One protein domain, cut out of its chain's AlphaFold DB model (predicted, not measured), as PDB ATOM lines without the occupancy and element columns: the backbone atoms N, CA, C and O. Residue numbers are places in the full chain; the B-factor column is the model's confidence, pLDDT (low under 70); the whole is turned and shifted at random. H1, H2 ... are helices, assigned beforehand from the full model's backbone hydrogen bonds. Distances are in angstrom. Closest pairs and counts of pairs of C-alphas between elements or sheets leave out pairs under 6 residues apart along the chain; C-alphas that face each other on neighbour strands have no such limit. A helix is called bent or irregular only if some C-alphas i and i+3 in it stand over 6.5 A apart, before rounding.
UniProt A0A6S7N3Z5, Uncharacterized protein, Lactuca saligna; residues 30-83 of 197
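AT A GLANCE: This is residues 30 to 83 of the 197 residues of an uncharacterized protein of Lactuca saligna (UniProt A0A6S7N3Z5). Two helices make a V with unequal arms: the shorter H1 and the long H2 meet near the last residues of H1 and the first of H2, and from there they open away from each other. At the far end of H2 the chain turns off through residues 72 to 78 to a very short helix, H3, which stands free on the same side of H2 as H1, far from it, and leaves an open gap between them. The printed part has 54 residues with three named helices, in the order H1, H2, H3, and no named strand; the class is all helix. The whole is extended, with a radius of gyration of the C-alphas of 15.6 A, and its outline is elongated, with spans of 45, 24 and 14 A.

HOW THE PARTS SIT: H1, residues 30 to 44, comes first, and a tight link of three residues joins it to H2, residues 48 to 71. H1 and H2 touch, with 7 pairs of C-alphas within 8 A. Their closest C-alphas are those of Gly 43 and Cys 51, 4.9 A apart. H1 touches H2 with residues 40 to 44 alone, and H2 touches H1 with residues 50 to 55 alone. Their lines stand at a steep tilt of 54 degrees, and they run opposite ways. Residues 30 to 35 of H1 stand free. So do residues 60 to 83, of which 60 to 71 belong to H2 and 79 to 83 to H3. A short link of seven residues joins H2 to H3, and H3 is apart from both H1 and H2. Every O i to N i+4 pair is within hydrogen-bond range in H2 and H3; in H1 it is 8 of 11.

IN THESE COORDINATES: H1 begins at C-alpha 30, at (157.752, 156.327, 195.404), and measures 19.5 A from first to last C-alpha. It is irregular: C-alphas 39 and 42 are 7.1 A apart. H2, the longest helix with 24 residues, begins at C-alpha 48, at (146.017, 167.334, 177.276), and measures 34.7 A to C-alpha 71. H3, residues 79 to 83, ends at C-alpha 83, at (149.784, 131.619, 194.421).

THE WHOLE: The two C-alphas farthest apart are those of Pro 47 and Pro 79, at 46.0 A, while the first and last printed C-alphas, those of Asn 30 and Thr 83, are 26.0 A apart. The printed part has no cut, and neither link is long. The mean pLDDT of the printed part is 79.3, and one residue, Asn 30, is under 70.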
ATOM      1  N   ASN A  30     157.358 155.145 196.176       59.47
ATOM      2  CA  ASN A  30     157.752 156.327 195.404       59.47
ATOM      3  C   ASN A  30     158.454 155.941 194.080       59.47
ATOM      4  O   ASN A  30     158.283 156.587 193.054       59.47
ATOM      5  N   ASN A  31     159.148 154.800 194.073       70.31
ATOM      6  CA  ASN A  31     159.963 154.316 192.960       70.31
ATOM      7  C   ASN A  31     159.181 154.021 191.650       70.31
ATOM      8  O   ASN A  31     159.574 154.528 190.603       70.31
ATOM      9  N   PRO A  32     158.069 153.251 191.629       71.50
ATOM     10  CA  PRO A  32     157.262 153.082 190.418       71.50
ATOM     11  C   PRO A  32     156.608 154.385 189.946       71.50
ATOM     12  O   PRO A  32     156.465 154.576 188.740       71.50
ATOM     13  N   CYS A  33     156.235 155.287 190.859       74.12
ATOM     14  CA  CYS A  33     155.692 156.594 190.492       74.12
ATOM     15  C   CYS A  33     156.752 157.467 189.813       74.12
ATOM     16  O   CYS A  33     156.478 158.041 188.764       74.12
ATOM     17  N   GLU A  34     157.967 157.528 190.355       76.69
ATOM     18  CA  GLU A  34     159.096 158.248 189.758       76.69
ATOM     19  C   GLU A  34     159.497 157.656 188.403       76.69
ATOM     20  O   GLU A  34     159.577 158.384 187.414       76.69
ATOM     21  N   ALA A  35     159.654 156.331 188.320       80.38
ATOM     22  CA  ALA A  35     159.990 155.642 187.074       80.38
ATOM     23  C   ALA A  35     158.929 155.856 185.983       80.38
ATOM     24  O   ALA A  35     159.261 155.991 184.805       80.38
ATOM     25  N   PHE A  36     157.651 155.904 186.367       80.75
ATOM     26  CA  PHE A  36     156.564 156.222 185.449       80.75
ATOM     27  C   PHE A  36     156.583 157.699 185.041       80.75
ATOM     28  O   PHE A  36     156.463 158.003 183.858       80.75
ATOM     29  N   ASN A  37     156.799 158.614 185.987       80.69
ATOM     30  CA  ASN A  37     156.820 160.053 185.732       80.69
ATOM     31  C   ASN A  37     157.921 160.468 184.752       80.69
ATOM     32  O   ASN A  37     157.639 161.273 183.870       80.69
ATOM     33  N   ILE A  38     159.120 159.884 184.857       83.56
ATOM     34  CA  ILE A  38     160.227 160.132 183.916       83.56
ATOM     35  C   ILE A  38     159.820 159.753 182.488       83.56
ATOM     36  O   ILE A  38     160.120 160.456 181.532       83.56
ATOM     37  N   LYS A  39     159.085 158.650 182.324       80.38
ATOM     38  CA  LYS A  39     158.635 158.193 181.003       80.38
ATOM     39  C   LYS A  39     157.527 159.059 180.413       80.38
ATOM     40  O   LYS A  39     157.325 159.014 179.208       80.38
ATOM     41  N   LEU A  40     156.823 159.828 181.243       81.19
ATOM     42  CA  LEU A  40     155.771 160.746 180.812       81.19
ATOM     43  C   LEU A  40     156.266 162.157 180.502       81.19
ATOM     44  O   LEU A  40     155.472 162.953 180.009       81.19
ATOM     45  N   GLU A  41     157.524 162.478 180.794       79.75
ATOM     46  CA  GLU A  41     158.076 163.823 180.616       79.75
ATOM     47  C   GLU A  41     157.878 164.328 179.178       79.75
ATOM     48  O   GLU A  41     157.286 165.382 178.981       79.75
ATOM     49  N   GLU A  42     158.199 163.500 178.179       71.25
ATOM     50  CA  GLU A  42     158.058 163.829 176.751       71.25
ATOM     51  C   GLU A  42     156.600 164.078 176.307       71.25
ATOM     52  O   GLU A  42     156.354 164.797 175.341       71.25
ATOM     53  N   GLY A  43     155.619 163.482 176.993       70.50
ATOM     54  CA  GLY A  43     154.198 163.609 176.655       70.50
ATOM     55  C   GLY A  43     153.480 164.762 177.362       70.50
ATOM     56  O   GLY A  43     152.377 165.128 176.954       70.50
ATOM     57  N   ARG A  44     154.071 165.329 178.424       80.62
ATOM     58  CA  ARG A  44     153.435 166.362 179.265       80.62
ATOM     59  C   ARG A  44     153.426 167.747 178.640       80.62
ATOM     60  O   ARG A  44     152.513 168.512 178.933       80.62
ATOM     61  N   ASP A  45     154.393 168.035 177.779       79.62
ATOM     62  CA  ASP A  45     154.503 169.330 177.099       79.62
ATOM     63  C   ASP A  45     153.506 169.471 175.932       79.62
ATOM     64  O   ASP A  45     153.379 170.534 175.325       79.62
ATOM     65  N   ALA A  46     152.768 168.402 175.619       77.31
ATOM     66  CA  ALA A  46     151.747 168.380 174.583       77.31
ATOM     67  C   ALA A  46     150.357 168.782 175.128       77.31
ATOM     68  O   ALA A  46     150.104 168.710 176.335       77.31
ATOM     69  N   PRO A  47     149.400 169.148 174.252       86.50
ATOM     70  CA  PRO A  47     148.006 169.339 174.647       86.50
ATOM     71  C   PRO A  47     147.466 168.136 175.431       86.50
ATOM     72  O   PRO A  47     147.840 166.995 175.161       86.50
ATOM     73  N   ILE A  48     146.539 168.372 176.366       86.56
ATOM     74  CA  ILE A  48     146.017 167.334 177.276       86.56
ATOM     75  C   ILE A  48     145.534 166.069 176.549       86.56
ATOM     76  O   ILE A  48     145.741 164.961 177.038       86.56
ATOM     77  N   ILE A  49     144.947 166.233 175.361       86.69
ATOM     78  CA  ILE A  49     144.489 165.131 174.509       86.69
ATOM     79  C   ILE A  49     145.677 164.245 174.112       86.69
ATOM     80  O   ILE A  49     145.656 163.042 174.357       86.69
ATOM     81  N   ASN A  50     146.748 164.847 173.601       80.12
ATOM     82  CA  ASN A  50     147.961 164.148 173.182       80.12
ATOM     83  C   ASN A  50     148.679 163.491 174.370       80.12
ATOM     84  O   ASN A  50     149.178 162.375 174.242       80.12
ATOM     85  N   CYS A  51     148.699 164.140 175.539       82.69
ATOM     86  CA  CYS A  51     149.272 163.567 176.761       82.69
ATOM     87  C   CYS A  51     148.532 162.284 177.185       82.69
ATOM     88  O   CYS A  51     149.154 161.266 177.501       82.69
ATOM     89  N   ILE A  52     147.196 162.290 177.129       85.12
ATOM     90  CA  ILE A  52     146.379 161.107 177.432       85.12
ATOM     91  C   ILE A  52     146.610 160.000 176.398       85.12
ATOM     92  O   ILE A  52     146.724 158.828 176.768       85.12
ATOM     93  N   GLU A  53     146.712 160.345 175.113       83.12
ATOM     94  CA  GLU A  53     147.035 159.374 174.064       83.12
ATOM     95  C   GLU A  53     148.417 158.749 174.270       83.12
ATOM     96  O   GLU A  53     148.541 157.525 174.201       83.12
ATOM     97  N   PHE A  54     149.419 159.554 174.627       83.19
ATOM     98  CA  PHE A  54     150.764 159.088 174.949       83.19
ATOM     99  C   PHE A  54     150.764 158.115 176.135       83.19
ATOM    100  O   PHE A  54     151.297 157.010 176.031       83.19
ATOM    101  N   ILE A  55     150.112 158.480 177.246       84.69
ATOM    102  CA  ILE A  55     149.995 157.618 178.434       84.69
ATOM    103  C   ILE A  55     149.338 156.288 178.062       84.69
ATOM    104  O   ILE A  55     149.828 155.219 178.442       84.69
ATOM    105  N   ARG A  56     148.234 156.347 177.306       85.38
ATOM    106  CA  ARG A  56     147.513 155.159 176.853       85.38
ATOM    107  C   ARG A  56     148.428 154.261 176.030       85.38
ATOM    108  O   ARG A  56     148.539 153.078 176.333       85.38
ATOM    109  N   GLU A  57     149.091 154.793 175.014       80.50
ATOM    110  CA  GLU A  57     149.927 153.976 174.137       80.50
ATOM    111  C   GLU A  57     151.173 153.429 174.852       80.50
ATOM    112  O   GLU A  57     151.523 152.265 174.647       80.50
ATOM    113  N   TYR A  58     151.789 154.196 175.758       83.06
ATOM    114  CA  TYR A  58     152.906 153.736 176.587       83.06
ATOM    115  C   TYR A  58     152.521 152.530 177.461       83.06
ATOM    116  O   TYR A  58     153.187 151.489 177.417       83.06
ATOM    117  N   ILE A  59     151.427 152.641 178.226       83.81
ATOM    118  CA  ILE A  59     150.945 151.557 179.095       83.81
ATOM    119  C   ILE A  59     150.627 150.317 178.254       83.81
ATOM    120  O   ILE A  59     151.041 149.207 178.593       83.81
ATOM    121  N   MET A  60     149.955 150.499 177.117       80.38
ATOM    122  CA  MET A  60     149.552 149.391 176.252       80.38
ATOM    123  C   MET A  60     150.754 148.680 175.611       80.38
ATOM    124  O   MET A  60     150.803 147.446 175.631       80.38
ATOM    125  N   LYS A  61     151.770 149.413 175.121       77.31
ATOM    126  CA  LYS A  61     153.018 148.815 174.603       77.31
ATOM    127  C   LYS A  61     153.720 147.974 175.678       77.31
ATOM    128  O   LYS A  61     154.175 146.865 175.386       77.31
ATOM    129  N   LYS A  62     153.773 148.455 176.928       82.81
ATOM    130  CA  LYS A  62     154.354 147.699 178.054       82.81
ATOM    131  C   LYS A  62     153.571 146.420 178.350       82.81
ATOM    132  O   LYS A  62     154.199 145.373 178.501       82.81
ATOM    133  N   ILE A  63     152.237 146.473 178.381       81.88
ATOM    134  CA  ILE A  63     151.408 145.283 178.634       81.88
ATOM    135  C   ILE A  63     151.622 144.231 177.541       81.88
ATOM    136  O   ILE A  63     151.859 143.070 177.859       81.88
ATOM    137  N   VAL A  64     151.626 144.624 176.263       79.44
ATOM    138  CA  VAL A  64     151.870 143.689 175.150       79.44
ATOM    139  C   VAL A  64     153.281 143.096 175.204       79.44
ATOM    140  O   VAL A  64     153.448 141.911 174.924       79.44
ATOM    141  N   LYS A  65     154.301 143.884 175.570       80.12
ATOM    142  CA  LYS A  65     155.673 143.374 175.750       80.12
ATOM    143  C   LYS A  65     155.715 142.305 176.841       80.12
ATOM    144  O   LYS A  65     156.254 141.231 176.604       80.12
ATOM    145  N   VAL A  66     155.104 142.571 177.996       81.06
ATOM    146  CA  VAL A  66     155.022 141.603 179.100       81.06
ATOM    147  C   VAL A  66     154.236 140.358 178.688       81.06
ATOM    148  O   VAL A  66     154.703 139.253 178.931       81.06
ATOM    149  N   ASP A  67     153.101 140.515 178.006       78.94
ATOM    150  CA  ASP A  67     152.304 139.394 177.501       78.94
ATOM    151  C   ASP A  67     153.109 138.515 176.532       78.94
ATOM    152  O   ASP A  67     153.128 137.298 176.683       78.94
ATOM    153  N   LYS A  68     153.869 139.109 175.603       81.00
ATOM    154  CA  LYS A  68     154.774 138.356 174.717       81.00
ATOM    155  C   LYS A  68     155.830 137.569 175.491       81.00
ATOM    156  O   LYS A  68     156.106 136.435 175.121       81.00
ATOM    157  N   GLU A  69     156.420 138.141 176.541       81.44
ATOM    158  CA  GLU A  69     157.364 137.402 177.392       81.44
ATOM    159  C   GLU A  69     156.675 136.267 178.160       81.44
ATOM    160  O   GLU A  69     157.243 135.184 178.276       81.44
ATOM    161  N   ILE A  70     155.434 136.467 178.613       80.12
ATOM    162  CA  ILE A  70     154.633 135.416 179.254       80.12
ATOM    163  C   ILE A  70     154.356 134.271 178.273       80.12
ATOM    164  O   ILE A  70     154.512 133.113 178.648       80.12
ATOM    165  N   GLN A  71     154.014 134.564 177.015       76.56
ATOM    166  CA  GLN A  71     153.770 133.536 175.991       76.56
ATOM    167  C   GLN A  71     155.015 132.693 175.665       76.56
ATOM    168  O   GLN A  71     154.882 131.564 175.201       76.56
ATOM    169  N   LYS A  72     156.229 133.209 175.906       83.81
ATOM    170  CA  LYS A  72     157.477 132.441 175.736       83.81
ATOM    171  C   LYS A  72     157.732 131.452 176.875       83.81
ATOM    172  O   LYS A  72     158.604 130.594 176.740       83.81
ATOM    173  N   LEU A  73     157.035 131.579 178.005       80.31
ATOM    174  CA  LEU A  73     157.192 130.659 179.125       80.31
ATOM    175  C   LEU A  73     156.629 129.289 178.731       80.31
ATOM    176  O   LEU A  73     155.431 129.119 178.518       80.31
ATOM    177  N   LEU A  74     157.512 128.296 178.641       70.62
ATOM    178  CA  LEU A  74     157.130 126.907 178.416       70.62
ATOM    179  C   LEU A  74     156.614 126.315 179.734       70.62
ATOM    180  O   LEU A  74     157.383 125.799 180.543       70.62
ATOM    181  N   GLY A  75     155.303 126.411 179.945       72.62
ATOM    182  CA  GLY A  75     154.603 125.796 181.072       72.62
ATOM    183  C   GLY A  75     154.129 126.781 182.149       72.62
ATOM    184  O   GLY A  75     154.447 127.971 182.109       72.62
ATOM    185  N   PRO A  76     153.318 126.297 183.110       70.31
ATOM    186  CA  PRO A  76     152.789 127.133 184.178       70.31
ATOM    187  C   PRO A  76     153.928 127.681 185.042       70.31
ATOM    188  O   PRO A  76     154.897 126.981 185.342       70.31
ATOM    189  N   LEU A  77     153.786 128.938 185.475       74.50
ATOM    190  CA  LEU A  77     154.653 129.522 186.498       74.50
ATOM    191  C   LEU A  77     154.727 128.584 187.712       74.50
ATOM    192  O   LEU A  77     153.778 127.849 187.999       74.50
ATOM    193  N   THR A  78     155.847 128.619 188.439       78.88
ATOM    194  CA  THR A  78     156.001 127.785 189.636       78.88
ATOM    195  C   THR A  78     154.794 127.978 190.565       78.88
ATOM    196  O   THR A  78     154.321 129.106 190.722       78.88
ATOM    197  N   PRO A  79     154.281 126.911 191.202       81.12
ATOM    198  CA  PRO A  79     153.048 126.981 191.995       81.12
ATOM    199  C   PRO A  79     153.127 128.017 193.132       81.12
ATOM    200  O   PRO A  79     152.131 128.596 193.564       81.12
ATOM    201  N   THR A  80     154.333 128.310 193.616       81.56
ATOM    202  CA  THR A  80     154.572 129.391 194.576       81.56
ATOM    203  C   THR A  80     154.416 130.776 193.941       81.56
ATOM    204  O   THR A  80     153.803 131.654 194.539       81.56
ATOM    205  N   ALA A  81     154.930 130.991 192.728       78.81
ATOM    206  CA  ALA A  81     154.775 132.264 192.027       78.81
ATOM    207  C   ALA A  81     153.315 132.520 191.628       78.81
ATOM    208  O   ALA A  81     152.835 133.639 191.799       78.81
ATOM    209  N   THR A  82     152.584 131.498 191.167       78.38
ATOM    210  CA  THR A  82     151.153 131.634 190.835       78.38
ATOM    211  C   THR A  82     150.329 132.009 192.058       78.38
ATOM    212  O   THR A  82     149.603 132.996 192.022       78.38
ATOM    213  N   THR A  83     150.512 131.310 193.180       80.31
ATOM    214  CA  THR A  83     149.784 131.619 194.421       80.31
ATOM    215  C   THR A  83     150.096 133.014 194.964       80.31
ATOM    216  O   THR A  83     149.204 133.669 195.499       80.31
TER     217      THR A  83